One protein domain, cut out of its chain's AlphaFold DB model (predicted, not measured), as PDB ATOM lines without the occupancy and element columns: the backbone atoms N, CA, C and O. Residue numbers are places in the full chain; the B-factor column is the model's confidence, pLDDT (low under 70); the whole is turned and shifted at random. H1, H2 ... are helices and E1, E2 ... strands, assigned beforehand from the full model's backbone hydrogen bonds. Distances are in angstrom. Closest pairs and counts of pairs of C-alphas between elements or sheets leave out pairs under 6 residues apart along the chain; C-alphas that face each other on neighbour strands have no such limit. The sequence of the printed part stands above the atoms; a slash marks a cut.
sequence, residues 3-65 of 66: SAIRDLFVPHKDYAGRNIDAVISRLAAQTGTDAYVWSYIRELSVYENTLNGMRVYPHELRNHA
ATOM      1  N   SER A   3     142.672 121.334 105.149       49.56
ATOM      2  CA  SER A   3     142.842 120.669 106.447       49.56
ATOM      3  C   SER A   3     144.235 120.869 107.053       49.56
ATOM      4  O   SER A   3     144.335 121.097 108.248       49.56
ATOM      5  N   ALA A   4     145.289 120.900 106.226       51.12
ATOM      6  CA  ALA A   4     146.667 121.089 106.692       51.12
ATOM      7  C   ALA A   4     146.920 122.479 107.306       51.12
ATOM      8  O   ALA A   4     147.715 122.614 108.230       51.12
ATOM      9  N   ILE A   5     146.220 123.515 106.825       51.25
ATOM     10  CA  ILE A   5     146.301 124.859 107.419       51.25
ATOM     11  C   ILE A   5     145.535 124.884 108.742       51.25
ATOM     12  O   ILE A   5     145.933 125.577 109.668       51.25
ATOM     13  N   ARG A   6     144.460 124.097 108.873       43.47
ATOM     14  CA  ARG A   6     143.694 124.030 110.118       43.47
ATOM     15  C   ARG A   6     144.550 123.483 111.258       43.47
ATOM     16  O   ARG A   6     144.518 124.084 112.323       43.47
ATOM     17  N   ASP A   7     145.357 122.449 111.013       49.59
ATOM     18  CA  ASP A   7     146.287 121.881 112.005       49.59
ATOM     19  C   ASP A   7     147.362 122.869 112.490       49.59
ATOM     20  O   ASP A   7     147.751 122.806 113.651       49.59
ATOM     21  N   LEU A   8     147.777 123.841 111.666       49.62
ATOM     22  CA  LEU A   8     148.687 124.922 112.088       49.62
ATOM     23  C   LEU A   8     148.054 125.882 113.112       49.62
ATOM     24  O   LEU A   8     148.771 126.537 113.861       49.62
ATOM     25  N   PHE A   9     146.722 125.971 113.143       50.09
ATOM     26  CA  PHE A   9     145.967 126.850 114.042       50.09
ATOM     27  C   PHE A   9     145.165 126.085 115.102       50.09
ATOM     28  O   PHE A   9     144.469 126.711 115.906       50.09
ATOM     29  N   VAL A  10     145.238 124.748 115.135       51.94
ATOM     30  CA  VAL A  10     144.697 123.986 116.262       51.94
ATOM     31  C   VAL A  10     145.670 124.174 117.424       51.94
ATOM     32  O   VAL A  10     146.820 123.757 117.310       51.94
ATOM     33  N   PRO A  11     145.250 124.778 118.552       56.53
ATOM     34  CA  PRO A  11     146.094 124.810 119.735       56.53
ATOM     35  C   PRO A  11     146.481 123.373 120.070       56.53
ATOM     36  O   PRO A  11     145.598 122.532 120.267       56.53
ATOM     37  N   HIS A  12     147.784 123.090 120.079       79.12
ATOM     38  CA  HIS A  12     148.317 121.763 120.353       79.12
ATOM     39  C   HIS A  12     147.931 121.433 121.796       79.12
ATOM     40  O   HIS A  12     148.541 121.920 122.743       79.12
ATOM     41  N   LYS A  13     146.820 120.719 121.977       86.25
ATOM     42  CA  LYS A  13     146.283 120.375 123.293       86.25
ATOM     43  C   LYS A  13     146.680 118.956 123.668       86.25
ATOM     44  O   LYS A  13     146.690 118.074 122.808       86.25
ATOM     45  N   ASP A  14     146.985 118.740 124.943       83.94
ATOM     46  CA  ASP A  14     147.122 117.397 125.500       83.94
ATOM     47  C   ASP A  14     145.746 116.710 125.589       83.94
ATOM     48  O   ASP A  14     144.704 117.321 125.327       83.94
ATOM     49  N   TYR A  15     145.715 115.429 125.969       83.75
ATOM     50  CA  TYR A  15     144.446 114.696 126.092       83.75
ATOM     51  C   TYR A  15     143.505 115.287 127.160       83.75
ATOM     52  O   TYR A  15     142.302 115.040 127.126       83.75
ATOM     53  N   ALA A  16     144.042 116.072 128.101       83.81
ATOM     54  CA  ALA A  16     143.289 116.767 129.138       83.81
ATOM     55  C   ALA A  16     142.814 118.168 128.689       83.81
ATOM     56  O   ALA A  16     142.229 118.907 129.481       83.81
ATOM     57  N   GLY A  17     143.048 118.546 127.427       84.69
ATOM     58  CA  GLY A  17     142.610 119.813 126.842       84.69
ATOM     59  C   GLY A  17     143.497 121.021 127.163       84.69
ATOM     60  O   GLY A  17     143.114 122.149 126.832       84.69
ATOM     61  N   ARG A  18     144.668 120.823 127.779       86.06
ATOM     62  CA  ARG A  18     145.635 121.883 128.107       86.06
ATOM     63  C   ARG A  18     146.537 122.185 126.928       86.06
ATOM     64  O   ARG A  18     146.928 121.279 126.208       86.06
ATOM     65  N   ASN A  19     146.917 123.448 126.765       90.75
ATOM     66  CA  ASN A  19     147.882 123.852 125.747       90.75
ATOM     67  C   ASN A  19     149.275 123.266 126.068       90.75
ATOM     68  O   ASN A  19     149.834 123.545 127.127       90.75
ATOM     69  N   ILE A  20     149.806 122.447 125.160       90.31
ATOM     70  CA  ILE A  20     151.090 121.749 125.287       90.31
ATOM     71  C   ILE A  20     152.245 122.737 125.414       90.31
ATOM     72  O   ILE A  20     153.062 122.558 126.310       90.31
ATOM     73  N   ASP A  21     152.281 123.796 124.607       91.25
ATOM     74  CA  ASP A  21     153.360 124.792 124.626       91.25
ATOM     75  C   ASP A  21     153.409 125.543 125.964       91.25
ATOM     76  O   ASP A  21     154.480 125.791 126.522       91.25
ATOM     77  N   ALA A  22     152.237 125.853 126.527       91.19
ATOM     78  CA  ALA A  22     152.125 126.472 127.843       91.19
ATOM     79  C   ALA A  22     152.609 125.530 128.956       91.19
ATOM     80  O   ALA A  22     153.288 125.963 129.888       91.19
ATOM     81  N   VAL A  23     152.286 124.237 128.859       91.12
ATOM     82  CA  VAL A  23     152.766 123.229 129.812       91.12
ATOM     83  C   VAL A  23     154.275 123.027 129.688       91.12
ATOM     84  O   VAL A  23     154.954 123.019 130.708       91.12
ATOM     85  N   ILE A  24     154.808 122.930 128.470       92.62
ATOM     86  CA  ILE A  24     156.246 122.820 128.204       92.62
ATOM     87  C   ILE A  24     156.989 124.025 128.782       92.62
ATOM     88  O   ILE A  24     157.960 123.852 129.514       92.62
ATOM     89  N   SER A  25     156.490 125.236 128.534       92.00
ATOM     90  CA  SER A  25     157.079 126.467 129.071       92.00
ATOM     91  C   SER A  25     157.094 126.468 130.603       92.00
ATOM     92  O   SER A  25     158.079 126.871 131.222       92.00
ATOM     93  N   ARG A  26     156.020 125.974 131.235       91.25
ATOM     94  CA  ARG A  26     155.949 125.823 132.693       91.25
ATOM     95  C   ARG A  26     156.937 124.778 133.212       91.25
ATOM     96  O   ARG A  26     157.625 125.051 134.189       91.25
ATOM     97  N   LEU A  27     157.002 123.606 132.579       91.62
ATOM     98  CA  LEU A  27     157.926 122.532 132.949       91.62
ATOM     99  C   LEU A  27     159.372 123.016 132.870       91.62
ATOM    100  O   LEU A  27     160.102 122.895 133.846       91.62
ATOM    101  N   ALA A  28     159.737 123.664 131.765       92.75
ATOM    102  CA  ALA A  28     161.042 124.271 131.552       92.75
ATOM    103  C   ALA A  28     161.429 125.241 132.681       92.75
ATOM    104  O   ALA A  28     162.508 125.117 133.262       92.75
ATOM    105  N   ALA A  29     160.518 126.144 133.057       91.75
ATOM    106  CA  ALA A  29     160.737 127.077 134.159       91.75
ATOM    107  C   ALA A  29     160.894 126.370 135.518       91.75
ATOM    108  O   ALA A  29     161.734 126.764 136.323       91.75
ATOM    109  N   GLN A  30     160.114 125.317 135.776       89.38
ATOM    110  CA  GLN A  30     160.138 124.575 137.041       89.38
ATOM    111  C   GLN A  30     161.382 123.703 137.203       89.38
ATOM    112  O   GLN A  30     161.872 123.538 138.318       89.38
ATOM    113  N   THR A  31     161.897 123.147 136.108       88.62
ATOM    114  CA  THR A  31     163.084 122.284 136.120       88.62
ATOM    115  C   THR A  31     164.375 123.028 135.792       88.62
ATOM    116  O   THR A  31     165.438 122.416 135.800       88.62
ATOM    117  N   GLY A  32     164.306 124.331 135.493       91.50
ATOM    118  CA  GLY A  32     165.469 125.131 135.101       91.50
ATOM    119  C   GLY A  32     166.101 124.670 133.784       91.50
ATOM    120  O   GLY A  32     167.316 124.744 133.624       91.50
ATOM    121  N   THR A  33     165.295 124.152 132.856       92.56
ATOM    122  CA  THR A  33     165.747 123.659 131.544       92.56
ATOM    123  C   THR A  33     165.184 124.520 130.420       92.56
ATOM    124  O   THR A  33     164.234 125.265 130.625       92.56
ATOM    125  N   ASP A  34     165.711 124.370 129.209       93.44
ATOM    126  CA  ASP A  34     165.157 125.028 128.025       93.44
ATOM    127  C   ASP A  34     163.779 124.436 127.639       93.44
ATOM    128  O   ASP A  34     163.542 123.242 127.812       93.44
ATOM    129  N   ALA A  35     162.857 125.243 127.111       92.62
ATOM    130  CA  ALA A  35     161.576 124.760 126.587       92.62
ATOM    131  C   ALA A  35     161.749 123.887 125.331       92.62
ATOM    132  O   ALA A  35     160.998 122.933 125.145       92.62
ATOM    133  N   TYR A  36     162.768 124.155 124.511       93.31
ATOM    134  CA  TYR A  36     163.053 123.414 123.281       93.31
ATOM    135  C   TYR A  36     163.543 121.984 123.526       93.31
ATOM    136  O   TYR A  36     163.515 121.174 122.601       93.31
ATOM    137  N   VAL A  37     163.970 121.647 124.752       94.44
ATOM    138  CA  VAL A  37     164.328 120.259 125.091       94.44
ATOM    139  C   VAL A  37     163.122 119.419 125.500       94.44
ATOM    140  O   VAL A  37     163.253 118.203 125.625       94.44
ATOM    141  N   TRP A  38     161.950 120.026 125.690       94.69
ATOM    142  CA  TRP A  38     160.727 119.310 126.034       94.69
ATOM    143  C   TRP A  38     159.890 118.998 124.798       94.69
ATOM    144  O   TRP A  38     159.788 119.779 123.856       94.69
ATOM    145  N   SER A  39     159.244 117.840 124.814       91.56
ATOM    146  CA  SER A  39     158.336 117.400 123.759       91.56
ATOM    147  C   SER A  39     157.160 116.640 124.353       91.56
ATOM    148  O   SER A  39     157.304 115.923 125.339       91.56
ATOM    149  N   TYR A  40     155.981 116.792 123.754       91.75
ATOM    150  CA  TYR A  40     154.812 115.999 124.125       91.75
ATOM    151  C   TYR A  40     154.675 114.804 123.184       91.75
ATOM    152  O   TYR A  40     154.437 114.969 121.988       91.75
ATOM    153  N   ILE A  41     154.799 113.599 123.735       91.25
ATOM    154  CA  ILE A  41     154.628 112.343 123.005       91.25
ATOM    155  C   ILE A  41     153.158 111.947 123.108       91.25
ATOM    156  O   ILE A  41     152.669 111.577 124.180       91.25
ATOM    157  N   ARG A  42     152.434 112.041 121.991       88.25
ATOM    158  CA  ARG A  42     150.973 111.889 121.960       88.25
ATOM    159  C   ARG A  42     150.535 110.451 122.236       88.25
ATOM    160  O   ARG A  42     149.566 110.247 122.960       88.25
ATOM    161  N   GLU A  43     151.268 109.476 121.713       87.50
ATOM    162  CA  GLU A  43     151.007 108.036 121.828       87.50
ATOM    163  C   GLU A  43     151.055 107.563 123.281       87.50
ATOM    164  O   GLU A  43     150.280 106.706 123.694       87.50
ATOM    165  N   LEU A  44     151.961 108.154 124.061       88.88
ATOM    166  CA  LEU A  44     152.163 107.844 125.475       88.88
ATOM    167  C   LEU A  44     151.481 108.851 126.398       88.88
ATOM    168  O   LEU A  44     151.441 108.644 127.609       88.88
ATOM    169  N   SER A  45     150.951 109.940 125.831       90.75
ATOM    170  CA  SER A  45     150.378 111.055 126.576       90.75
ATOM    171  C   SER A  45     151.311 111.539 127.689       90.75
ATOM    172  O   SER A  45     150.915 111.599 128.851       90.75
ATOM    173  N   VAL A  46     152.562 111.848 127.343       93.94
ATOM    174  CA  VAL A  46     153.620 112.213 128.300       93.94
ATOM    175  C   VAL A  46     154.452 113.379 127.776       93.94
ATOM    176  O   VAL A  46     154.695 113.483 126.575       93.94
ATOM    177  N   TYR A  47     154.894 114.250 128.678       93.88
ATOM    178  CA  TYR A  47     155.911 115.255 128.387       93.88
ATOM    179  C   TYR A  47     157.280 114.654 128.678       93.88
ATOM    180  O   TYR A  47     157.523 114.211 129.797       93.88
ATOM    181  N   GLU A  48     158.167 114.629 127.693       95.00
ATOM    182  CA  GLU A  48     159.528 114.123 127.833       95.00
ATOM    183  C   GLU A  48     160.534 115.253 127.636       95.00
ATOM    184  O   GLU A  48     160.439 116.031 126.686       95.00
ATOM    185  N   ASN A  49     161.508 115.332 128.537       94.75
ATOM    186  CA  ASN A  49     162.706 116.125 128.369       94.75
ATOM    187  C   ASN A  49     163.757 115.271 127.653       94.75
ATOM    188  O   ASN A  49     164.296 114.311 128.203       94.75
ATOM    189  N   THR A  50     164.056 115.643 126.418       91.31
ATOM    190  CA  THR A  50     164.968 114.920 125.524       91.31
ATOM    191  C   THR A  50     166.437 115.004 125.946       91.31
ATOM    192  O   THR A  50     167.241 114.190 125.500       91.31
ATOM    193  N   LEU A  51     166.802 115.949 126.823       91.50
ATOM    194  CA  LEU A  51     168.177 116.120 127.295       91.50
ATOM    195  C   LEU A  51     168.544 115.111 128.390       91.50
ATOM    196  O   LEU A  51     169.672 114.627 128.430       91.50
ATOM    197  N   ASN A  52     167.614 114.820 129.300       90.12
ATOM    198  CA  ASN A  52     167.872 113.997 130.489       90.12
ATOM    199  C   ASN A  52     166.934 112.785 130.628       90.12
ATOM    200  O   ASN A  52     167.071 112.018 131.580       90.12
ATOM    201  N   GLY A  53     165.989 112.602 129.700       89.81
ATOM    202  CA  GLY A  53     165.019 111.505 129.708       89.81
ATOM    203  C   GLY A  53     163.915 111.645 130.760       89.81
ATOM    204  O   GLY A  53     163.179 110.685 130.996       89.81
ATOM    205  N   MET A  54     163.787 112.803 131.416       92.38
ATOM    206  CA  MET A  54     162.739 113.044 132.409       92.38
ATOM    207  C   MET A  54     161.365 113.000 131.746       92.38
ATOM    208  O   MET A  54     161.148 113.611 130.704       92.38
ATOM    209  N   ARG A  55     160.418 112.309 132.379       93.38
ATOM    210  CA  ARG A  55     159.043 112.179 131.899       93.38
ATOM    211  C   ARG A  55     158.077 112.712 132.940       93.38
ATOM    212  O   ARG A  55     158.209 112.384 134.112       93.38
ATOM    213  N   VAL A  56     157.124 113.522 132.497       91.62
ATOM    214  CA  VAL A  56     156.060 114.072 133.336       91.62
ATOM    215  C   VAL A  56     154.728 113.771 132.684       91.62
ATOM    216  O   VAL A  56     154.455 114.188 131.552       91.62
ATOM    217  N   TYR A  57     153.875 113.051 133.397       89.94
ATOM    218  CA  TYR A  57     152.553 112.747 132.899       89.94
ATOM    219  C   TYR A  57     151.591 113.918 133.155       89.94
ATOM    220  O   TYR A  57     151.597 114.542 134.217       89.94
ATOM    221  N   PRO A  58     150.676 114.187 132.214       84.69
ATOM    222  CA  PRO A  58     149.555 115.105 132.346       84.69
ATOM    223  C   PRO A  58     148.859 115.115 133.725       84.69
ATOM    224  O   PRO A  58     148.483 116.186 134.205       84.69
ATOM    225  N   HIS A  59     148.662 113.964 134.370       83.94
ATOM    226  CA  HIS A  59     147.995 113.879 135.676       83.94
ATOM    227  C   HIS A  59     148.900 114.291 136.854       83.94
ATOM    228  O   HIS A  59     148.392 114.712 137.891       83.94
ATOM    229  N   GLU A  60     150.221 114.255 136.680       83.88
ATOM    230  CA  GLU A  60     151.223 114.632 137.688       83.88
ATOM    231  C   GLU A  60     151.465 116.142 137.734       83.88
ATOM    232  O   GLU A  60     151.933 116.671 138.738       83.88
ATOM    233  N   LEU A  61     151.069 116.877 136.689       80.44
ATOM    234  CA  LEU A  61     151.234 118.334 136.617       80.44
ATOM    235  C   LEU A  61     150.553 119.093 137.769       80.44
ATOM    236  O   LEU A  61     150.942 120.221 138.059       80.44
ATOM    237  N   ARG A  62     149.555 118.500 138.445       68.69
ATOM    238  CA  ARG A  62     148.946 119.095 139.652       68.69
ATOM    239  C   ARG A  62     149.895 119.082 140.852       68.69
ATOM    240  O   ARG A  62     149.813 119.990 141.666       68.69
ATOM    241  N   ASN A  63     150.809 118.114 140.930       59.16
ATOM    242  CA  ASN A  63     151.799 118.012 142.008       59.16
ATOM    243  C   ASN A  63     152.966 118.985 141.817       59.16
ATOM    244  O   ASN A  63     153.624 119.352 142.783       59.16
ATOM    245  N   HIS A  64     153.203 119.422 140.580       53.22
ATOM    246  CA  HIS A  64     154.216 120.424 140.259       53.22
ATOM    247  C   HIS A  64     153.656 121.848 140.255       53.22
ATOM    248  O   HIS A  64     154.390 122.793 139.987       53.22
ATOM    249  N   ALA A  65     152.367 122.039 140.542       46.84
ATOM    250  CA  ALA A  65     151.759 123.356 140.621       46.84
ATOM    251  C   ALA A  65     151.921 123.982 142.013       46.84
ATOM    252  O   ALA A  65     150.932 124.187 142.709       46.84
TER     253      ALA A  65
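What this domain is: This is residues 3 to 65 of the 66 residues of an uncharacterized protein of Vibrio vulnificus (UniProt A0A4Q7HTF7). A small hairpin of two antiparallel strands, E1 and E2, packs on helix H2, and residues 3 to 10, with helix H1, stick out as a free arm. Residues 50 to 65 have no named element; 55 to 56 pair antiparallel with 47 to 48 of E2. The printed part has 63 residues, in order H1, H2, E1, E2, mixed in class, with under half in named elements. It is compact, radius of gyration of the C-alphas 11.9 A, yet elongated, spanning 36 by 21 by 20 A.

Where its parts are: E1 is residues 38 to 41 and E2 residues 46 to 49, ending at C-alpha 49 (162.706, 116.125, 128.369). H2, residues 20 to 31, is 16.2 A long. H1, residues 3 to 9, is 10.3 A long, from C-alpha 3 (142.842, 120.669, 106.447).

How they stand to each other: In the hairpin E1 and E2, directions 150 degrees apart, N 39 and O 48 are 2.9 A apart, within hydrogen-bond range. The closest C-alphas of H2 and E1, Ile 24 and Trp 38, are 6.1 A apart. H1 is apart from H2, E1 and E2. In H2 every O i to N i+4 pair is within hydrogen-bond range; in H1 1 of 3 is, and 3 of 4 O i to N i+3 pairs.

The domain as a whole: The printed part has no cut and no long link between named elements. Residues 3 to 11 and 62 to 65 have pLDDT under 70.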